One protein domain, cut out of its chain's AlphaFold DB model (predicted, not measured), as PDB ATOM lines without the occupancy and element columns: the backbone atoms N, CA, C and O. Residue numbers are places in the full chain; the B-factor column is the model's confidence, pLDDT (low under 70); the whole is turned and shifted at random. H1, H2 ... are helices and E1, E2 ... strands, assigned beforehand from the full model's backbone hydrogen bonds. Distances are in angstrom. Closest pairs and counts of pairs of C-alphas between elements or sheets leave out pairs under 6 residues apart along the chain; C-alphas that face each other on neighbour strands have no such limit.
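AT A GLANCE: This is residues 14 to 56 and 63 to 171 of the 817 residues of the protein "BTB domain-containing protein" of Grifola frondosa (UniProt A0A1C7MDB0). The model is a rod of parts in a row: a small sheet of three short strands at one end, then H2, then a helical hairpin of H3 and H4, and at the other end a second helical hairpin of H5 and H6 with the short H7 packed on H5. H1 sits at the sheet's end of the rod, only grazing the sheet. The printed part has 152 residues, with seven named helices and three named strands in the order E1, E2, H1, E3, H2, H3, H4, H5, H6, H7; the class is mostly helix, and the sheet, in the order E2, E1, E3, is mixed. It is only just compact, close to loose, with a radius of gyration of the C-alphas of 17.8 A, and spans 60 by 28 by 24 A.

IN THESE COORDINATES: Residues 14 to 27 hold no named element. E1 is residues 28 to 31, beginning at C-alpha 28 (134.840, 121.270, 159.670), and E2 is 37 to 40. H1 is residues 42 to 48, E3 is 66 to 69 and H2 is 74 to 82. H3, residues 95 to 107, is 18.0 A long; H4, residues 111 to 127, is 25.0 A long and begins at (144.293, 129.924, 142.783). H5 is residues 129 to 138, 14.2 A; H6 is 142 to 152, 14.9 A; H7 is 162 to 166, ending at (167.941, 134.740, 157.764).

HOW THE PARTS SIT: E1 and E2 form an antiparallel hairpin, with N 30 and O 38 at 2.8 A, within hydrogen-bond range. E1 and E3 are parallel, with N 31 and O 68 at 2.8 A. H2 only grazes the sheet, with residues 74 to 81. H2 touches H3 at a steep tilt of 66 degrees, closest at the C-alphas of Thr 76 and Val 101, 5.5 A. H3 and H4, a helical hairpin, touch at a shallow tilt of 31 degrees, opposite ways, closest at the C-alphas of Ala 105 and Ile 114, 5.5 A. H4 and H5 only just touch, only at the corner, with 3 pairs of C-alphas within 8 A, the closest being Leu 125 and Ala 132, 5.7 A. H4 touches H6 with residues 125 to 126 alone, the C-alphas of Leu 125 and Ala 148 being 5.1 A apart. H5 and H6, a helical hairpin, touch at a shallow tilt of 22 degrees, closest at the C-alphas of Tyr 133 and Ala 145, 4.8 A. H7 touches H5, closest at the C-alphas of Glu 163 and Phe 134, 6.0 A. Every O i to N i+4 pair is within range in H1, H2, H3, H5 and H6; H4 has 12 of 13, and H7 has 0 of 1 but 2 of 2 O i to N i+3 pairs.

THE WHOLE: The C-alphas farthest apart, of Glu 63 and Thr 156, are 61.7 A apart. Residues 57 to 62 are not printed, and C-alphas 56 and 63 are 17.9 A apart across this cut. The link from H2 to H3, 12 residues, is long. The mean pLDDT of the printed part is 72.2; 46 residues are under 70, among them 14 to 27, 42 to 56 and 63 to 67.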
ATOM      1  N   PHE A  14     137.094 131.310 167.808       40.38
ATOM      2  CA  PHE A  14     137.056 132.381 166.825       40.38
ATOM      3  C   PHE A  14     136.023 132.040 165.752       40.38
ATOM      4  O   PHE A  14     136.300 131.420 164.727       40.38
ATOM      5  N   ILE A  15     134.783 132.439 166.017       43.19
ATOM      6  CA  ILE A  15     133.728 132.429 165.011       43.19
ATOM      7  C   ILE A  15     133.951 133.677 164.161       43.19
ATOM      8  O   ILE A  15     133.791 134.788 164.657       43.19
ATOM      9  N   MET A  16     134.340 133.509 162.894       46.88
ATOM     10  CA  MET A  16     134.359 134.612 161.928       46.88
ATOM     11  C   MET A  16     132.963 135.266 161.907       46.88
ATOM     12  O   MET A  16     132.015 134.624 161.454       46.88
ATOM     13  N   PRO A  17     132.800 136.518 162.378       39.38
ATOM     14  CA  PRO A  17     131.478 137.119 162.586       39.38
ATOM     15  C   PRO A  17     130.695 137.345 161.282       39.38
ATOM     16  O   PRO A  17     129.484 137.510 161.311       39.38
ATOM     17  N   HIS A  18     131.370 137.305 160.129       43.44
ATOM     18  CA  HIS A  18     130.777 137.509 158.801       43.44
ATOM     19  C   HIS A  18     130.462 136.203 158.051       43.44
ATOM     20  O   HIS A  18     130.092 136.241 156.885       43.44
ATOM     21  N   LEU A  19     130.644 135.055 158.710       43.84
ATOM     22  CA  LEU A  19     130.394 133.710 158.176       43.84
ATOM     23  C   LEU A  19     129.221 133.009 158.882       43.84
ATOM     24  O   LEU A  19     129.020 131.813 158.692       43.84
ATOM     25  N   GLN A  20     128.445 133.738 159.696       41.47
ATOM     26  CA  GLN A  20     127.194 133.233 160.263       41.47
ATOM     27  C   GLN A  20     126.150 133.093 159.151       41.47
ATOM     28  O   GLN A  20     125.415 134.027 158.840       41.47
ATOM     29  N   ILE A  21     126.105 131.910 158.544       43.16
ATOM     30  CA  ILE A  21     124.973 131.476 157.731       43.16
ATOM     31  C   ILE A  21     123.783 131.302 158.689       43.16
ATOM     32  O   ILE A  21     123.941 130.604 159.693       43.16
ATOM     33  N   PRO A  22     122.611 131.900 158.422       37.41
ATOM     34  CA  PRO A  22     121.475 131.838 159.342       37.41
ATOM     35  C   PRO A  22     120.903 130.433 159.601       37.41
ATOM     36  O   PRO A  22     120.154 130.294 160.559       37.41
ATOM     37  N   ASP A  23     121.255 129.404 158.814       38.41
ATOM     38  CA  ASP A  23     120.507 128.132 158.814       38.41
ATOM     39  C   ASP A  23     121.313 126.815 158.846       38.41
ATOM     40  O   ASP A  23     120.700 125.759 158.990       38.41
ATOM     41  N   GLU A  24     122.654 126.799 158.787       45.66
ATOM     42  CA  GLU A  24     123.418 125.536 158.915       45.66
ATOM     43  C   GLU A  24     124.737 125.681 159.691       45.66
ATOM     44  O   GLU A  24     125.514 126.619 159.500       45.66
ATOM     45  N   SER A  25     125.002 124.707 160.570       50.81
ATOM     46  CA  SER A  25     126.205 124.644 161.402       50.81
ATOM     47  C   SER A  25     127.460 124.287 160.588       50.81
ATOM     48  O   SER A  25     127.389 123.442 159.703       50.81
ATOM     49  N   PRO A  26     128.632 124.856 160.904       59.06
ATOM     50  CA  PRO A  26     129.896 124.557 160.225       59.06
ATOM     51  C   PRO A  26     130.356 123.092 160.403       59.06
ATOM     52  O   PRO A  26     130.461 122.609 161.530       59.06
ATOM     53  N   ASP A  27     130.701 122.418 159.297       66.62
ATOM     54  CA  ASP A  27     130.996 120.966 159.256       66.62
ATOM     55  C   ASP A  27     132.452 120.570 159.578       66.62
ATOM     56  O   ASP A  27     132.738 119.399 159.846       66.62
ATOM     57  N   ILE A  28     133.402 121.506 159.462       71.50
ATOM     58  CA  ILE A  28     134.840 121.270 159.670       71.50
ATOM     59  C   ILE A  28     135.408 122.342 160.593       71.50
ATOM     60  O   ILE A  28     135.063 123.523 160.499       71.50
ATOM     61  N   ILE A  29     136.321 121.920 161.468       73.81
ATOM     62  CA  ILE A  29     137.128 122.823 162.286       73.81
ATOM     63  C   ILE A  29     138.554 122.792 161.745       73.81
ATOM     64  O   ILE A  29     139.153 121.729 161.626       73.81
ATOM     65  N   VAL A  30     139.109 123.945 161.401       76.06
ATOM     66  CA  VAL A  30     140.526 124.089 161.064       76.06
ATOM     67  C   VAL A  30     141.224 124.757 162.235       76.06
ATOM     68  O   VAL A  30     140.877 125.879 162.588       76.06
ATOM     69  N   ARG A  31     142.205 124.087 162.832       79.12
ATOM     70  CA  ARG A  31     142.968 124.613 163.960       79.12
ATOM     71  C   ARG A  31     144.292 125.190 163.483       79.12
ATOM     72  O   ARG A  31     145.050 124.513 162.790       79.12
ATOM     73  N   SER A  32     144.562 126.433 163.858       83.81
ATOM     74  CA  SER A  32     145.824 127.116 163.580       83.81
ATOM     75  C   SER A  32     146.945 126.691 164.536       83.81
ATOM     76  O   SER A  32     146.698 126.117 165.600       83.81
ATOM     77  N   SER A  33     148.193 127.025 164.200       81.94
ATOM     78  CA  SER A  33     149.354 126.723 165.049       81.94
ATOM     79  C   SER A  33     149.371 127.478 166.383       81.94
ATOM     80  O   SER A  33     149.982 127.005 167.340       81.94
ATOM     81  N   ASP A  34     148.664 128.607 166.477       81.44
ATOM     82  CA  ASP A  34     148.427 129.370 167.709       81.44
ATOM     83  C   ASP A  34     147.173 128.919 168.486       81.44
ATOM     84  O   ASP A  34     146.813 129.532 169.488       81.44
ATOM     85  N   GLY A  35     146.537 127.813 168.077       71.50
ATOM     86  CA  GLY A  35     145.463 127.159 168.831       71.50
ATOM     87  C   GLY A  35     144.070 127.761 168.635       71.50
ATOM     88  O   GLY A  35     143.187 127.510 169.455       71.50
ATOM     89  N   VAL A  36     143.865 128.535 167.566       76.06
ATOM     90  CA  VAL A  36     142.571 129.120 167.201       76.06
ATOM     91  C   VAL A  36     141.801 128.156 166.301       76.06
ATOM     92  O   VAL A  36     142.294 127.726 165.257       76.06
ATOM     93  N   ASP A  37     140.571 127.839 166.698       75.50
ATOM     94  CA  ASP A  37     139.670 126.967 165.945       75.50
ATOM     95  C   ASP A  37     138.809 127.807 164.974       75.50
ATOM     96  O   ASP A  37     137.968 128.603 165.396       75.50
ATOM     97  N   PHE A  38     139.003 127.611 163.667       71.50
ATOM     98  CA  PHE A  38     138.203 128.200 162.592       71.50
ATOM     99  C   PHE A  38     137.108 127.238 162.152       71.50
ATOM    100  O   PHE A  38     137.373 126.131 161.691       71.50
ATOM    101  N   HIS A  39     135.867 127.694 162.227       70.31
ATOM    102  CA  HIS A  39     134.713 126.946 161.759       70.31
ATOM    103  C   HIS A  39     134.442 127.251 160.280       70.31
ATOM    104  O   HIS A  39     134.125 128.385 159.928       70.31
ATOM    105  N   VAL A  40     134.590 126.251 159.411       69.56
ATOM    106  CA  VAL A  40     134.535 126.414 157.949       69.56
ATOM    107  C   VAL A  40     133.754 125.284 157.288       69.56
ATOM    108  O   VAL A  40     133.693 124.158 157.783       69.56
ATOM    109  N   HIS A  41     133.157 125.574 156.133       70.00
ATOM    110  CA  HIS A  41     132.358 124.600 155.396       70.00
ATOM    111  C   HIS A  41     133.242 123.676 154.556       70.00
ATOM    112  O   HIS A  41     134.059 124.124 153.745       70.00
ATOM    113  N   SER A  42     133.030 122.367 154.715       64.50
ATOM    114  CA  SER A  42     133.753 121.322 153.979       64.50
ATOM    115  C   SER A  42     133.662 121.491 152.459       64.50
ATOM    116  O   SER A  42     134.662 121.338 151.759       64.50
ATOM    117  N   ARG A  43     132.476 121.883 151.977       60.97
ATOM    118  CA  ARG A  43     132.161 122.127 150.563       60.97
ATOM    119  C   ARG A  43     132.987 123.264 149.976       60.97
ATOM    120  O   ARG A  43     133.546 123.135 148.892       60.97
ATOM    121  N   VAL A  44     133.113 124.362 150.716       64.25
ATOM    122  CA  VAL A  44     133.907 125.511 150.281       64.25
ATOM    123  C   VAL A  44     135.385 125.104 150.280       64.25
ATOM    124  O   VAL A  44     136.070 125.313 149.288       64.25
ATOM    125  N   LEU A  45     135.866 124.384 151.303       67.25
ATOM    126  CA  LEU A  45     137.262 123.921 151.385       67.25
ATOM    127  C   LEU A  45     137.689 123.004 150.235       67.25
ATOM    128  O   LEU A  45     138.786 123.193 149.704       67.25
ATOM    129  N   SER A  46     136.831 122.073 149.808       64.62
ATOM    130  CA  SER A  46     137.119 121.206 148.657       64.62
ATOM    131  C   SER A  46     137.230 121.969 147.342       64.62
ATOM    132  O   SER A  46     138.014 121.591 146.479       64.62
ATOM    133  N   MET A  47     136.479 123.062 147.199       60.75
ATOM    134  CA  MET A  47     136.550 123.925 146.018       60.75
ATOM    135  C   MET A  47     137.754 124.875 146.072       60.75
ATOM    136  O   MET A  47     138.289 125.258 145.036       60.75
ATOM    137  N   MET A  48     138.179 125.259 147.280       62.12
ATOM    138  CA  MET A  48     139.262 126.216 147.525       62.12
ATOM    139  C   MET A  48     140.653 125.602 147.347       62.12
ATOM    140  O   MET A  48     141.578 126.297 146.927       62.12
ATOM    141  N   SER A  49     140.829 124.321 147.684       63.19
ATOM    142  CA  SER A  49     142.142 123.678 147.698       63.19
ATOM    143  C   SER A  49     142.082 122.208 147.303       63.19
ATOM    144  O   SER A  49     141.360 121.406 147.886       63.19
ATOM    145  N   THR A  50     142.967 121.830 146.382       59.97
ATOM    146  CA  THR A  50     143.213 120.425 146.012       59.97
ATOM    147  C   THR A  50     144.142 119.694 146.991       59.97
ATOM    148  O   THR A  50     144.429 118.514 146.793       59.97
ATOM    149  N   GLY A  51     144.655 120.390 148.016       55.72
ATOM    150  CA  GLY A  51     145.695 119.892 148.924       55.72
ATOM    151  C   GLY A  51     145.366 119.954 150.419       55.72
ATOM    152  O   GLY A  51     146.102 119.362 151.200       55.72
ATOM    153  N   LEU A  52     144.300 120.648 150.831       60.84
ATOM    154  CA  LEU A  52     143.908 120.783 152.245       60.84
ATOM    155  C   LEU A  52     143.111 119.591 152.782       60.84
ATOM    156  O   LEU A  52     143.158 119.319 153.978       60.84
ATOM    157  N   LEU A  53     142.369 118.893 151.919       56.06
ATOM    158  CA  LEU A  53     141.557 117.745 152.313       56.06
ATOM    159  C   LEU A  53     142.298 116.433 151.996       56.06
ATOM    160  O   LEU A  53     142.719 116.233 150.852       56.06
ATOM    161  N   PRO A  54     142.450 115.511 152.966       48.50
ATOM    162  CA  PRO A  54     142.965 114.173 152.694       48.50
ATOM    163  C   PRO A  54     142.075 113.453 151.672       48.50
ATOM    164  O   PRO A  54     140.852 113.457 151.804       48.50
ATOM    165  N   LYS A  55     142.678 112.775 150.683       41.28
ATOM    166  CA  LYS A  55     141.983 112.059 149.587       41.28
ATOM    167  C   LYS A  55     141.090 110.880 150.022       41.28
ATOM    168  O   LYS A  55     140.533 110.191 149.175       41.28
ATOM    169  N   SER A  56     140.919 110.630 151.316       37.12
ATOM    170  CA  SER A  56     140.048 109.574 151.829       37.12
ATOM    171  C   SER A  56     139.590 109.911 153.244       37.12
ATOM    172  O   SER A  56     140.322 109.685 154.206       37.12
ATOM    173  N   GLU A  63     130.526 112.241 165.519       38.72
ATOM    174  CA  GLU A  63     130.080 113.493 166.192       38.72
ATOM    175  C   GLU A  63     131.032 114.466 166.925       38.72
ATOM    176  O   GLU A  63     130.615 115.580 167.231       38.72
ATOM    177  N   SER A  64     132.309 114.168 167.153       36.09
ATOM    178  CA  SER A  64     133.280 115.160 167.618       36.09
ATOM    179  C   SER A  64     134.018 115.722 166.407       36.09
ATOM    180  O   SER A  64     135.010 115.150 165.969       36.09
ATOM    181  N   ALA A  65     133.462 116.803 165.853       46.31
ATOM    182  CA  ALA A  65     134.003 117.717 164.843       46.31
ATOM    183  C   ALA A  65     135.344 117.310 164.196       46.31
ATOM    184  O   ALA A  65     136.388 117.300 164.849       46.31
ATOM    185  N   ARG A  66     135.310 117.055 162.881       60.44
ATOM    186  CA  ARG A  66     136.475 116.801 162.016       60.44
ATOM    187  C   ARG A  66     137.454 117.983 162.076       60.44
ATOM    188  O   ARG A  66     137.365 118.901 161.264       60.44
ATOM    189  N   ALA A  67     138.339 117.976 163.071       64.31
ATOM    190  CA  ALA A  67     139.335 119.010 163.301       64.31
ATOM    191  C   ALA A  67     140.608 118.714 162.492       64.31
ATOM    192  O   ALA A  67     141.153 117.615 162.585       64.31
ATOM    193  N   ILE A  68     141.067 119.678 161.696       74.88
ATOM    194  CA  ILE A  68     142.290 119.601 160.890       74.88
ATOM    195  C   ILE A  68     143.292 120.603 161.459       74.88
ATOM    196  O   ILE A  68     143.032 121.803 161.424       74.88
ATOM    197  N   ASP A  69     144.430 120.121 161.955       75.38
ATOM    198  CA  ASP A  69     145.507 120.981 162.450       75.38
ATOM    199  C   ASP A  69     146.391 121.460 161.285       75.38
ATOM    200  O   ASP A  69     146.838 120.673 160.445       75.38
ATOM    201  N   ILE A  70     146.641 122.766 161.233       80.12
ATOM    202  CA  ILE A  70     147.363 123.457 160.166       80.12
ATOM    203  C   ILE A  70     148.513 124.282 160.770       80.12
ATOM    204  O   ILE A  70     148.314 124.929 161.797       80.12
ATOM    205  N   PRO A  71     149.728 124.284 160.178       78.50
ATOM    206  CA  PRO A  71     150.882 124.958 160.786       78.50
ATOM    207  C   PRO A  71     150.877 126.496 160.662       78.50
ATOM    208  O   PRO A  71     151.709 127.157 161.280       78.50
ATOM    209  N   GLU A  72     149.979 127.085 159.879       83.56
ATOM    210  CA  GLU A  72     149.797 128.532 159.746       83.56
ATOM    211  C   GLU A  72     149.154 129.140 160.994       83.56
ATOM    212  O   GLU A  72     148.341 128.515 161.676       83.56
ATOM    213  N   ASP A  73     149.511 130.391 161.270       81.62
ATOM    214  CA  ASP A  73     148.941 131.194 162.344       81.62
ATOM    215  C   ASP A  73     147.518 131.671 162.009       81.62
ATOM    216  O   ASP A  73     147.108 131.769 160.843       81.62
ATOM    217  N   SER A  74     146.756 132.019 163.046       80.06
ATOM    218  CA  SER A  74     145.374 132.486 162.914       80.06
ATOM    219  C   SER A  74     145.225 133.706 162.000       80.06
ATOM    220  O   SER A  74     144.231 133.813 161.280       80.06
ATOM    221  N   ARG A  75     146.208 134.617 161.954       80.06
ATOM    222  CA  ARG A  75     146.158 135.815 161.094       80.06
ATOM    223  C   ARG A  75     146.251 135.455 159.614       80.06
ATOM    224  O   ARG A  75     145.462 135.969 158.820       80.06
ATOM    225  N   THR A  76     147.163 134.554 159.251       82.94
ATOM    226  CA  THR A  76     147.302 134.064 157.874       82.94
ATOM    227  C   THR A  76     146.066 133.282 157.454       82.94
ATOM    228  O   THR A  76     145.516 133.561 156.389       82.94
ATOM    229  N   LEU A  77     145.572 132.370 158.299       80.44
ATOM    230  CA  LEU A  77     144.370 131.584 158.002       80.44
ATOM    231  C   LEU A  77     143.117 132.448 157.884       80.44
ATOM    232  O   LEU A  77     142.327 132.257 156.964       80.44
ATOM    233  N   SER A  78     142.972 133.456 158.743       80.44
ATOM    234  CA  SER A  78     141.869 134.415 158.678       80.44
ATOM    235  C   SER A  78     141.829 135.139 157.329       80.44
ATOM    236  O   SER A  78     140.797 135.156 156.653       80.44
ATOM    237  N   LYS A  79     142.970 135.674 156.878       79.75
ATOM    238  CA  LYS A  79     143.080 136.373 155.587       79.75
ATOM    239  C   LYS A  79     142.908 135.424 154.403       79.75
ATOM    240  O   LYS A  79     142.244 135.771 153.431       79.75
ATOM    241  N   LEU A  80     143.459 134.220 154.499       79.31
ATOM    242  CA  LEU A  80     143.364 133.191 153.473       79.31
ATOM    243  C   LEU A  80     141.916 132.704 153.301       79.31
ATOM    244  O   LEU A  80     141.449 132.619 152.170       79.31
ATOM    245  N   PHE A  81     141.157 132.518 154.385       77.06
ATOM    246  CA  PHE A  81     139.726 132.217 154.297       77.06
ATOM    247  C   PHE A  81     138.905 133.406 153.780       77.06
ATOM    248  O   PHE A  81     138.060 133.212 152.908       77.06
ATOM    249  N   GLN A  82     139.187 134.644 154.209       75.44
ATOM    250  CA  GLN A  82     138.540 135.849 153.655       75.44
ATOM    251  C   GLN A  82     138.760 135.989 152.138       75.44
ATOM    252  O   GLN A  82     137.853 136.387 151.415       75.44
ATOM    253  N   LEU A  83     139.937 135.602 151.637       73.56
ATOM    254  CA  LEU A  83     140.257 135.570 150.206       73.56
ATOM    255  C   LEU A  83     139.574 134.441 149.440       73.56
ATOM    256  O   LEU A  83     139.712 134.374 148.220       73.56
ATOM    257  N   CYS A  84     138.874 133.535 150.110       67.88
ATOM    258  CA  CYS A  84     138.228 132.417 149.448       67.88
ATOM    259  C   CYS A  84     136.702 132.472 149.507       67.88
ATOM    260  O   CYS A  84     136.056 132.057 148.546       67.88
ATOM    261  N   TYR A  85     136.124 133.091 150.533       66.25
ATOM    262  CA  TYR A  85     134.732 133.534 150.478       66.25
ATOM    263  C   TYR A  85     134.636 134.818 149.636       66.25
ATOM    264  O   TYR A  85     135.594 135.594 149.568       66.25
ATOM    265  N   PRO A  86     133.539 135.075 148.916       58.31
ATOM    266  CA  PRO A  86     133.352 136.313 148.148       58.31
ATOM    267  C   PRO A  86     132.881 137.453 149.062       58.31
ATOM    268  O   PRO A  86     131.929 138.174 148.780       58.31
ATOM    269  N   ILE A  87     133.592 137.593 150.174       65.69
ATOM    270  CA  ILE A  87     133.558 138.740 151.071       65.69
ATOM    271  C   ILE A  87     134.563 139.764 150.517       65.69
ATOM    272  O   ILE A  87     135.400 139.417 149.672       65.69
ATOM    273  N   ARG A  88     134.473 141.020 150.979       64.88
ATOM    274  CA  ARG A  88     135.443 142.079 150.662       64.88
ATOM    275  C   ARG A  88     136.867 141.545 150.706       64.88
ATOM    276  O   ARG A  88     137.272 140.931 151.698       64.88
ATOM    277  N   SER A  89     137.619 141.782 149.635       70.88
ATOM    278  CA  SER A  89     138.994 141.287 149.560       70.88
ATOM    279  C   SER A  89     139.827 141.947 150.665       70.88
ATOM    280  O   SER A  89     139.888 143.177 150.727       70.88
ATOM    281  N   PRO A  90     140.465 141.180 151.566       77.00
ATOM    282  CA  PRO A  90     141.196 141.780 152.664       77.00
ATOM    283  C   PRO A  90     142.422 142.532 152.160       77.00
ATOM    284  O   PRO A  90     143.206 142.006 151.370       77.00
ATOM    285  N   ARG A  91     142.642 143.732 152.700       72.94
ATOM    286  CA  ARG A  91     143.928 144.415 152.548       72.94
ATOM    287  C   ARG A  91     145.004 143.627 153.298       72.94
ATOM    288  O   ARG A  91     144.820 143.257 154.465       72.94
ATOM    289  N   LEU A  92     146.104 143.348 152.605       80.06
ATOM    290  CA  LEU A  92     147.297 142.728 153.171       80.06
ATOM    291  C   LEU A  92     148.241 143.860 153.603       80.06
ATOM    292  O   LEU A  92     149.017 144.386 152.815       80.06
ATOM    293  N   GLU A  93     148.092 144.289 154.857       77.00
ATOM    294  CA  GLU A  93     148.704 145.514 155.402       77.00
ATOM    295  C   GLU A  93     150.233 145.447 155.511       77.00
ATOM    296  O   GLU A  93     150.906 146.472 155.439       77.00
ATOM    297  N   SER A  94     150.789 144.247 155.687       81.62
ATOM    298  CA  SER A  94     152.211 144.039 155.956       81.62
ATOM    299  C   SER A  94     152.816 143.032 154.991       81.62
ATOM    300  O   SER A  94     152.217 141.993 154.709       81.62
ATOM    301  N   ILE A  95     154.060 143.297 154.588       82.88
ATOM    302  CA  ILE A  95     154.877 142.399 153.770       82.88
ATOM    303  C   ILE A  95     154.976 140.983 154.366       82.88
ATOM    304  O   ILE A  95     154.934 140.007 153.621       82.88
ATOM    305  N   HIS A  96     155.013 140.844 155.699       82.19
ATOM    306  CA  HIS A  96     155.075 139.537 156.368       82.19
ATOM    307  C   HIS A  96     153.770 138.750 156.252       82.19
ATOM    308  O   HIS A  96     153.804 137.540 156.042       82.19
ATOM    309  N   ILE A  97     152.627 139.435 156.352       82.88
ATOM    310  CA  ILE A  97     151.308 138.814 156.183       82.88
ATOM    311  C   ILE A  97     151.135 138.407 154.719       82.88
ATOM    312  O   ILE A  97     150.748 137.275 154.448       82.88
ATOM    313  N   THR A  98     151.488 139.282 153.771       84.38
ATOM    314  CA  THR A  98     151.449 138.977 152.331       84.38
ATOM    315  C   THR A  98     152.323 137.774 151.994       84.38
ATOM    316  O   THR A  98     151.869 136.860 151.313       84.38
ATOM    317  N   GLN A  99     153.546 137.724 152.527       85.50
ATOM    318  CA  GLN A  99     154.451 136.590 152.369       85.50
ATOM    319  C   GLN A  99     153.850 135.299 152.948       85.50
ATOM    320  O   GLN A  99     153.860 134.272 152.272       85.50
ATOM    321  N   ALA A 100     153.344 135.326 154.185       83.81
ATOM    322  CA  ALA A 100     152.774 134.148 154.839       83.81
ATOM    323  C   ALA A 100     151.545 133.619 154.082       83.81
ATOM    324  O   ALA A 100     151.456 132.420 153.810       83.81
ATOM    325  N   VAL A 101     150.657 134.521 153.646       85.06
ATOM    326  CA  VAL A 101     149.494 134.192 152.814       85.06
ATOM    327  C   VAL A 101     149.928 133.644 151.456       85.06
ATOM    328  O   VAL A 101     149.370 132.643 151.024       85.06
ATOM    329  N   LEU A 102     150.940 134.219 150.798       84.75
ATOM    330  CA  LEU A 102     151.430 133.746 149.499       84.75
ATOM    331  C   LEU A 102     152.050 132.343 149.593       84.75
ATOM    332  O   LEU A 102     151.780 131.487 148.748       84.75
ATOM    333  N   VAL A 103     152.837 132.075 150.642       85.12
ATOM    334  CA  VAL A 103     153.413 130.746 150.913       85.12
ATOM    335  C   VAL A 103     152.306 129.724 151.166       85.12
ATOM    336  O   VAL A 103     152.295 128.669 150.527       85.12
ATOM    337  N   ALA A 104     151.353 130.044 152.044       84.25
ATOM    338  CA  ALA A 104     150.225 129.170 152.352       84.25
ATOM    339  C   ALA A 104     149.352 128.923 151.108       84.25
ATOM    340  O   ALA A 104     149.046 127.780 150.771       84.25
ATOM    341  N   ALA A 105     149.027 129.972 150.351       85.12
ATOM    342  CA  ALA A 105     148.220 129.889 149.139       85.12
ATOM    343  C   ALA A 105     148.884 129.021 148.058       85.12
ATOM    344  O   ALA A 105     148.215 128.171 147.465       85.12
ATOM    345  N   ARG A 106     150.203 129.163 147.840       84.75
ATOM    346  CA  ARG A 106     150.976 128.300 146.927       84.75
ATOM    347  C   ARG A 106     151.015 126.853 147.420       84.75
ATOM    348  O   ARG A 106     150.789 125.937 146.628       84.75
ATOM    349  N   ARG A 107     151.224 126.634 148.723       82.94
ATOM    350  CA  ARG A 107     151.263 125.297 149.338       82.94
ATOM    351  C   ARG A 107     149.940 124.550 149.191       82.94
ATOM    352  O   ARG A 107     149.930 123.369 148.858       82.94
ATOM    353  N   TYR A 108     148.832 125.257 149.381       80.44
ATOM    354  CA  TYR A 108     147.483 124.711 149.270       80.44
ATOM    355  C   TYR A 108     146.880 124.799 147.867       80.44
ATOM    356  O   TYR A 108     145.746 124.358 147.670       80.44
ATOM    357  N   ARG A 109     147.622 125.330 146.887       78.06
ATOM    358  CA  ARG A 109     147.175 125.539 145.500       78.06
ATOM    359  C   ARG A 109     145.860 126.319 145.404       78.06
ATOM    360  O   ARG A 109     144.984 125.984 144.610       78.06
ATOM    361  N   MET A 110     145.730 127.362 146.215       78.12
ATOM    362  CA  MET A 110     144.560 128.237 146.225       78.12
ATOM    363  C   MET A 110     144.691 129.315 145.151       78.12
ATOM    364  O   MET A 110     145.319 130.347 145.373       78.12
ATOM    365  N   VAL A 111     144.094 129.085 143.981       76.94
ATOM    366  CA  VAL A 111     144.293 129.924 142.783       76.94
ATOM    367  C   VAL A 111     143.978 131.405 143.034       76.94
ATOM    368  O   VAL A 111     144.793 132.260 142.695       76.94
ATOM    369  N   ARG A 112     142.838 131.717 143.667       73.81
ATOM    370  CA  ARG A 112     142.431 133.103 143.968       73.81
ATOM    371  C   ARG A 112     143.339 133.772 145.004       73.81
ATOM    372  O   ARG A 112     143.712 134.928 144.830       73.81
ATOM    373  N   ALA A 113     143.703 133.058 146.070       80.44
ATOM    374  CA  ALA A 113     144.570 133.608 147.111       80.44
ATOM    375  C   ALA A 113     145.985 133.893 146.577       80.44
ATOM    376  O   ALA A 113     146.578 134.893 146.968       80.44
ATOM    377  N   ILE A 114     146.486 133.073 145.642       83.19
ATOM    378  CA  ILE A 114     147.746 133.329 144.929       83.19
ATOM    379  C   ILE A 114     147.640 134.619 144.109       83.19
ATOM    380  O   ILE A 114     148.470 135.500 144.283       83.19
ATOM    381  N   GLU A 115     146.602 134.771 143.278       82.00
ATOM    382  CA  GLU A 115     146.437 135.949 142.407       82.00
ATOM    383  C   GLU A 115     146.400 137.267 143.201       82.00
ATOM    384  O   GLU A 115     147.084 138.233 142.855       82.00
ATOM    385  N   VAL A 116     145.627 137.312 144.292       81.19
ATOM    386  CA  VAL A 116     145.524 138.519 145.128       81.19
ATOM    387  C   VAL A 116     146.827 138.783 145.884       81.19
ATOM    388  O   VAL A 116     147.280 139.926 145.933       81.19
ATOM    389  N   ALA A 117     147.455 137.742 146.439       84.88
ATOM    390  CA  ALA A 117     148.707 137.890 147.170       84.88
ATOM    391  C   ALA A 117     149.873 138.298 146.256       84.88
ATOM    392  O   ALA A 117     150.675 139.128 146.665       84.88
ATOM    393  N   GLU A 118     149.950 137.795 145.018       85.00
ATOM    394  CA  GLU A 118     150.964 138.200 144.029       85.00
ATOM    395  C   GLU A 118     150.790 139.661 143.601       85.00
ATOM    396  O   GLU A 118     151.768 140.395 143.469       85.00
ATOM    397  N   LYS A 119     149.544 140.121 143.452       82.88
ATOM    398  CA  LYS A 119     149.255 141.521 143.121       82.88
ATOM    399  C   LYS A 119     149.683 142.484 144.229       82.88
ATOM    400  O   LYS A 119     150.297 143.507 143.935       82.88
ATOM    401  N   GLU A 120     149.378 142.165 145.487       83.56
ATOM    402  CA  GLU A 120     149.845 142.961 146.631       83.56
ATOM    403  C   GLU A 120     151.361 142.831 146.826       83.56
ATOM    404  O   GLU A 120     152.029 143.819 147.119       83.56
ATOM    405  N   TRP A 121     151.940 141.650 146.588       86.69
ATOM    406  CA  TRP A 121     153.390 141.443 146.611       86.69
ATOM    407  C   TRP A 121     154.109 142.361 145.615       86.69
ATOM    408  O   TRP A 121     155.079 143.022 145.978       86.69
ATOM    409  N   ALA A 122     153.575 142.505 144.399       82.81
ATOM    410  CA  ALA A 122     154.114 143.410 143.387       82.81
ATOM    411  C   ALA A 122     154.073 144.896 143.788       82.81
ATOM    412  O   ALA A 122     154.891 145.682 143.308       82.81
ATOM    413  N   ARG A 123     153.151 145.295 144.676       82.88
ATOM    414  CA  ARG A 123     153.133 146.639 145.275       82.88
ATOM    415  C   ARG A 123     154.308 146.812 146.244       82.88
ATOM    416  O   ARG A 123     155.057 147.780 146.129       82.88
ATOM    417  N   PHE A 124     154.533 145.830 147.121       82.12
ATOM    418  CA  PHE A 124     155.661 145.833 148.063       82.12
ATOM    419  C   PHE A 124     157.032 145.732 147.378       82.12
ATOM    420  O   PHE A 124     157.987 146.307 147.890       82.12
ATOM    421  N   LEU A 125     157.138 145.089 146.206       82.31
ATOM    422  CA  LEU A 125     158.375 145.087 145.406       82.31
ATOM    423  C   LEU A 125     158.834 146.504 145.017       82.31
ATOM    424  O   LEU A 125     160.034 146.723 144.855       82.31
ATOM    425  N   ARG A 126     157.900 147.459 144.890       76.31
ATOM    426  CA  ARG A 126     158.191 148.866 144.567       76.31
ATOM    427  C   ARG A 126     158.456 149.701 145.816       76.31
ATOM    428  O   ARG A 126     159.410 150.469 145.841       76.31
ATOM    429  N   GLU A 127     157.609 149.551 146.834       79.06
ATOM    430  CA  GLU A 127     157.647 150.368 148.056       79.06
ATOM    431  C   GLU A 127     158.764 149.944 149.033       79.06
ATOM    432  O   GLU A 127     159.497 150.795 149.525       79.06
ATOM    433  N   ASP A 128     158.930 148.639 149.292       79.94
ATOM    434  CA  ASP A 128     159.886 148.073 150.265       79.94
ATOM    435  C   ASP A 128     160.784 147.011 149.594       79.94
ATOM    436  O   ASP A 128     160.806 145.821 149.927       79.94
ATOM    437  N   HIS A 129     161.517 147.469 148.577       84.44
ATOM    438  CA  HIS A 129     162.333 146.651 147.677       84.44
ATOM    439  C   HIS A 129     163.429 145.840 148.395       84.44
ATOM    440  O   HIS A 129     163.703 144.701 148.008       84.44
ATOM    441  N   LEU A 130     164.060 146.387 149.446       82.44
ATOM    442  CA  LEU A 130     165.160 145.718 150.150       82.44
ATOM    443  C   LEU A 130     164.644 144.528 150.969       82.44
ATOM    444  O   LEU A 130     165.183 143.425 150.851       82.44
ATOM    445  N   ARG A 131     163.562 144.709 151.742       84.12
ATOM    446  CA  ARG A 131     162.935 143.594 152.467       84.12
ATOM    447  C   ARG A 131     162.369 142.555 151.511       84.12
ATOM    448  O   ARG A 131     162.587 141.361 151.718       84.12
ATOM    449  N   ALA A 132     161.698 142.991 150.445       84.25
ATOM    450  CA  ALA A 132     161.129 142.085 149.455       84.25
ATOM    451  C   ALA A 132     162.204 141.217 148.774       84.25
ATOM    452  O   ALA A 132     161.990 140.015 148.603       84.25
ATOM    453  N   TYR A 133     163.388 141.774 148.481       84.25
ATOM    454  CA  TYR A 133     164.528 141.025 147.942       84.25
ATOM    455  C   TYR A 133     164.980 139.898 148.878       84.25
ATOM    456  O   TYR A 133     165.095 138.745 148.458       84.25
ATOM    457  N   PHE A 134     165.217 140.201 150.157       84.19
ATOM    458  CA  PHE A 134     165.681 139.195 151.116       84.19
ATOM    459  C   PHE A 134     164.627 138.126 151.400       84.19
ATOM    460  O   PHE A 134     164.961 136.943 151.496       84.19
ATOM    461  N   ILE A 135     163.350 138.505 151.451       83.75
ATOM    462  CA  ILE A 135     162.242 137.553 151.566       83.75
ATOM    463  C   ILE A 135     162.185 136.636 150.338       83.75
ATOM    464  O   ILE A 135     162.114 135.414 150.491       83.75
ATOM    465  N   ALA A 136     162.273 137.193 149.129       84.69
ATOM    466  CA  ALA A 136     162.281 136.415 147.895       84.69
ATOM    467  C   ALA A 136     163.480 135.453 147.843       84.69
ATOM    468  O   ALA A 136     163.320 134.280 147.509       84.69
ATOM    469  N   MET A 137     164.665 135.896 148.273       82.75
ATOM    470  CA  MET A 137     165.861 135.051 148.370       82.75
ATOM    471  C   MET A 137     165.715 133.933 149.410       82.75
ATOM    472  O   MET A 137     166.121 132.802 149.140       82.75
ATOM    473  N   LYS A 138     165.090 134.210 150.563       84.50
ATOM    474  CA  LYS A 138     164.798 133.211 151.605       84.50
ATOM    475  C   LYS A 138     163.876 132.097 151.100       84.50
ATOM    476  O   LYS A 138     164.082 130.936 151.443       84.50
ATOM    477  N   HIS A 139     162.883 132.439 150.275       80.31
ATOM    478  CA  HIS A 139     161.925 131.487 149.692       80.31
ATOM    479  C   HIS A 139     162.310 130.987 148.294       80.31
ATOM    480  O   HIS A 139     161.536 130.263 147.668       80.31
ATOM    481  N   THR A 140     163.504 131.324 147.800       82.50
ATOM    482  CA  THR A 140     164.011 130.969 146.459       82.50
ATOM    483  C   THR A 140     163.150 131.463 145.284       82.50
ATOM    484  O   THR A 140     163.173 130.891 144.195       82.50
ATOM    485  N   TRP A 141     162.409 132.556 145.468       83.88
ATOM    486  CA  TRP A 141     161.617 133.213 144.424       83.88
ATOM    487  C   TRP A 141     162.513 134.085 143.539       83.88
ATOM    488  O   TRP A 141     162.586 135.301 143.691       83.88
ATOM    489  N   MET A 142     163.248 133.444 142.629       79.00
ATOM    490  CA  MET A 142     164.291 134.112 141.842       79.00
ATOM    491  C   MET A 142     163.764 135.253 140.959       79.00
ATOM    492  O   MET A 142     164.437 136.271 140.854       79.00
ATOM    493  N   GLU A 143     162.584 135.115 140.350       79.12
ATOM    494  CA  GLU A 143     162.006 136.177 139.507       79.12
ATOM    495  C   GLU A 143     161.566 137.393 140.337       79.12
ATOM    496  O   GLU A 143     161.929 138.521 140.007       79.12
ATOM    497  N   ASP A 144     160.918 137.166 141.484       80.94
ATOM    498  CA  ASP A 144     160.544 138.233 142.421       80.94
ATOM    499  C   ASP A 144     161.791 138.936 142.995       80.94
ATOM    500  O   ASP A 144     161.823 140.158 143.138       80.94
ATOM    501  N   ALA A 145     162.865 138.181 143.274       81.31
ATOM    502  CA  ALA A 145     164.142 138.734 143.725       81.31
ATOM    503  C   ALA A 145     164.819 139.588 142.639       81.31
ATOM    504  O   ALA A 145     165.395 140.631 142.945       81.31
ATOM    505  N   LYS A 146     164.741 139.184 141.364       79.19
ATOM    506  CA  LYS A 146     165.230 140.006 140.245       79.19
ATOM    507  C   LYS A 146     164.444 141.307 140.135       79.19
ATOM    508  O   LYS A 146     165.042 142.361 139.950       79.19
ATOM    509  N   GLU A 147     163.119 141.242 140.234       75.38
ATOM    510  CA  GLU A 147     162.264 142.421 140.139       75.38
ATOM    511  C   GLU A 147     162.506 143.391 141.305       75.38
ATOM    512  O   GLU A 147     162.738 144.573 141.063       75.38
ATOM    513  N   ALA A 148     162.612 142.891 142.541       82.50
ATOM    514  CA  ALA A 148     163.012 143.692 143.704       82.50
ATOM    515  C   ALA A 148     164.385 144.361 143.512       82.50
ATOM    516  O   ALA A 148     164.556 145.542 143.815       82.50
ATOM    517  N   ALA A 149     165.368 143.623 142.977       79.31
ATOM    518  CA  ALA A 149     166.716 144.139 142.748       79.31
ATOM    519  C   ALA A 149     166.739 145.311 141.751       79.31
ATOM    520  O   ALA A 149     167.538 146.232 141.924       79.31
ATOM    521  N   LYS A 150     165.843 145.316 140.750       76.44
ATOM    522  CA  LYS A 150     165.697 146.432 139.799       76.44
ATOM    523  C   LYS A 150     165.293 147.724 140.509       76.44
ATOM    524  O   LYS A 150     165.944 148.742 140.308       76.44
ATOM    525  N   TYR A 151     164.279 147.685 141.374       73.38
ATOM    526  CA  TYR A 151     163.854 148.859 142.157       73.38
ATOM    527  C   TYR A 151     164.895 149.266 143.209       73.38
ATOM    528  O   TYR A 151     165.107 150.450 143.482       73.38
ATOM    529  N   ALA A 152     165.611 148.284 143.761       74.50
ATOM    530  CA  ALA A 152     166.697 148.517 144.699       74.50
ATOM    531  C   ALA A 152     167.897 149.247 144.073       74.50
ATOM    532  O   ALA A 152     168.670 149.849 144.817       74.50
ATOM    533  N   ALA A 153     168.059 149.230 142.743       68.94
ATOM    534  CA  ALA A 153     169.165 149.886 142.041       68.94
ATOM    535  C   ALA A 153     169.261 151.401 142.294       68.94
ATOM    536  O   ALA A 153     170.356 151.953 142.241       68.94
ATOM    537  N   CYS A 154     168.146 152.058 142.631       61.16
ATOM    538  CA  CYS A 154     168.082 153.505 142.861       61.16
ATOM    539  C   CYS A 154     168.564 153.949 144.258       61.16
ATOM    540  O   CYS A 154     168.705 155.145 144.511       61.16
ATOM    541  N   HIS A 155     168.776 153.013 145.190       62.72
ATOM    542  CA  HIS A 155     169.057 153.317 146.595       62.72
ATOM    543  C   HIS A 155     170.540 153.087 146.927       62.72
ATOM    544  O   HIS A 155     171.070 152.000 146.712       62.72
ATOM    545  N   THR A 156     171.210 154.121 147.454       52.59
ATOM    546  CA  THR A 156     172.660 154.133 147.746       52.59
ATOM    547  C   THR A 156     173.010 153.795 149.197       52.59
ATOM    548  O   THR A 156     174.159 153.461 149.482       52.59
ATOM    549  N   VAL A 157     172.040 153.862 150.115       57.50
ATOM    550  CA  VAL A 157     172.219 153.547 151.538       57.50
ATOM    551  C   VAL A 157     171.240 152.448 151.924       57.50
ATOM    552  O   VAL A 157     170.028 152.652 151.884       57.50
ATOM    553  N   ASP A 158     171.772 151.293 152.315       64.06
ATOM    554  CA  ASP A 158     170.964 150.200 152.841       64.06
ATOM    555  C   ASP A 158     170.707 150.401 154.329       64.06
ATOM    556  O   ASP A 158     171.626 150.564 155.134       64.06
ATOM    557  N   THR A 159     169.433 150.378 154.699       70.75
ATOM    558  CA  THR A 159     169.021 150.275 156.097       70.75
ATOM    559  C   THR A 159     169.066 148.806 156.499       70.75
ATOM    560  O   THR A 159     168.660 147.941 155.724       70.75
ATOM    561  N   TYR A 160     169.554 148.503 157.703       76.00
ATOM    562  CA  TYR A 160     169.473 147.138 158.220       76.00
ATOM    563  C   TYR A 160     168.006 146.701 158.289       76.00
ATOM    564  O   TYR A 160     167.169 147.411 158.856       76.00
ATOM    565  N   VAL A 161     167.709 145.526 157.733       78.00
ATOM    566  CA  VAL A 161     166.389 144.902 157.822       78.00
ATOM    567  C   VAL A 161     166.509 143.528 158.492       78.00
ATOM    568  O   VAL A 161     167.435 142.784 158.160       78.00
ATOM    569  N   PRO A 162     165.605 143.160 159.423       75.62
ATOM    570  CA  PRO A 162     165.682 141.896 160.171       75.62
ATOM    571  C   PRO A 162     165.749 140.641 159.289       75.62
ATOM    572  O   PRO A 162     166.261 139.599 159.690       75.62
ATOM    573  N   GLU A 163     165.247 140.727 158.058       81.12
ATOM    574  CA  GLU A 163     165.231 139.633 157.087       81.12
ATOM    575  C   GLU A 163     166.636 139.274 156.581       81.12
ATOM    576  O   GLU A 163     166.825 138.169 156.071       81.12
ATOM    577  N   MET A 164     167.624 140.163 156.757       79.88
ATOM    578  CA  MET A 164     169.029 139.925 156.401       79.88
ATOM    579  C   MET A 164     169.652 138.797 157.225       79.88
ATOM    580  O   MET A 164     170.436 138.019 156.685       79.88
ATOM    581  N   ASP A 165     169.272 138.659 158.499       79.31
ATOM    582  CA  ASP A 165     169.839 137.656 159.411       79.31
ATOM    583  C   ASP A 165     169.525 136.218 158.966       79.31
ATOM    584  O   ASP A 165     170.259 135.277 159.271       79.31
ATOM    585  N   GLY A 166     168.418 136.039 158.236       71.75
ATOM    586  CA  GLY A 166     167.941 134.740 157.764       71.75
ATOM    587  C   GLY A 166     168.465 134.321 156.390       71.75
ATOM    588  O   GLY A 166     168.063 133.261 155.905       71.75
ATOM    589  N   VAL A 167     169.303 135.134 155.739       80.00
ATOM    590  CA  VAL A 167     169.739 134.929 154.350       80.00
ATOM    591  C   VAL A 167     171.272 134.894 154.274       80.00
ATOM    592  O   VAL A 167     171.940 135.691 154.927       80.00
ATOM    593  N   PRO A 168     171.879 134.002 153.464       81.31
ATOM    594  CA  PRO A 168     173.329 133.979 153.292       81.31
ATOM    595  C   PRO A 168     173.877 135.326 152.800       81.31
ATOM    596  O   PRO A 168     173.327 135.920 151.871       81.31
ATOM    597  N   ALA A 169     175.031 135.750 153.330       79.25
ATOM    598  CA  ALA A 169     175.710 136.995 152.937       79.25
ATOM    599  C   ALA A 169     176.008 137.089 151.425       79.25
ATOM    600  O   ALA A 169     176.168 138.180 150.874       79.25
ATOM    601  N   GLU A 170     176.044 135.951 150.725       78.50
ATOM    602  CA  GLU A 170     176.165 135.909 149.271       78.50
ATOM    603  C   GLU A 170     175.010 136.631 148.556       78.50
ATOM    604  O   GLU A 170     175.247 137.283 147.541       78.50
ATOM    605  N   ALA A 171     173.782 136.561 149.080       76.94
ATOM    606  CA  ALA A 171     172.628 137.243 148.496       76.94
ATOM    607  C   ALA A 171     172.805 138.767 148.528       76.94
ATOM    608  O   ALA A 171     172.600 139.435 147.519       76.94
TER     609      ALA A 171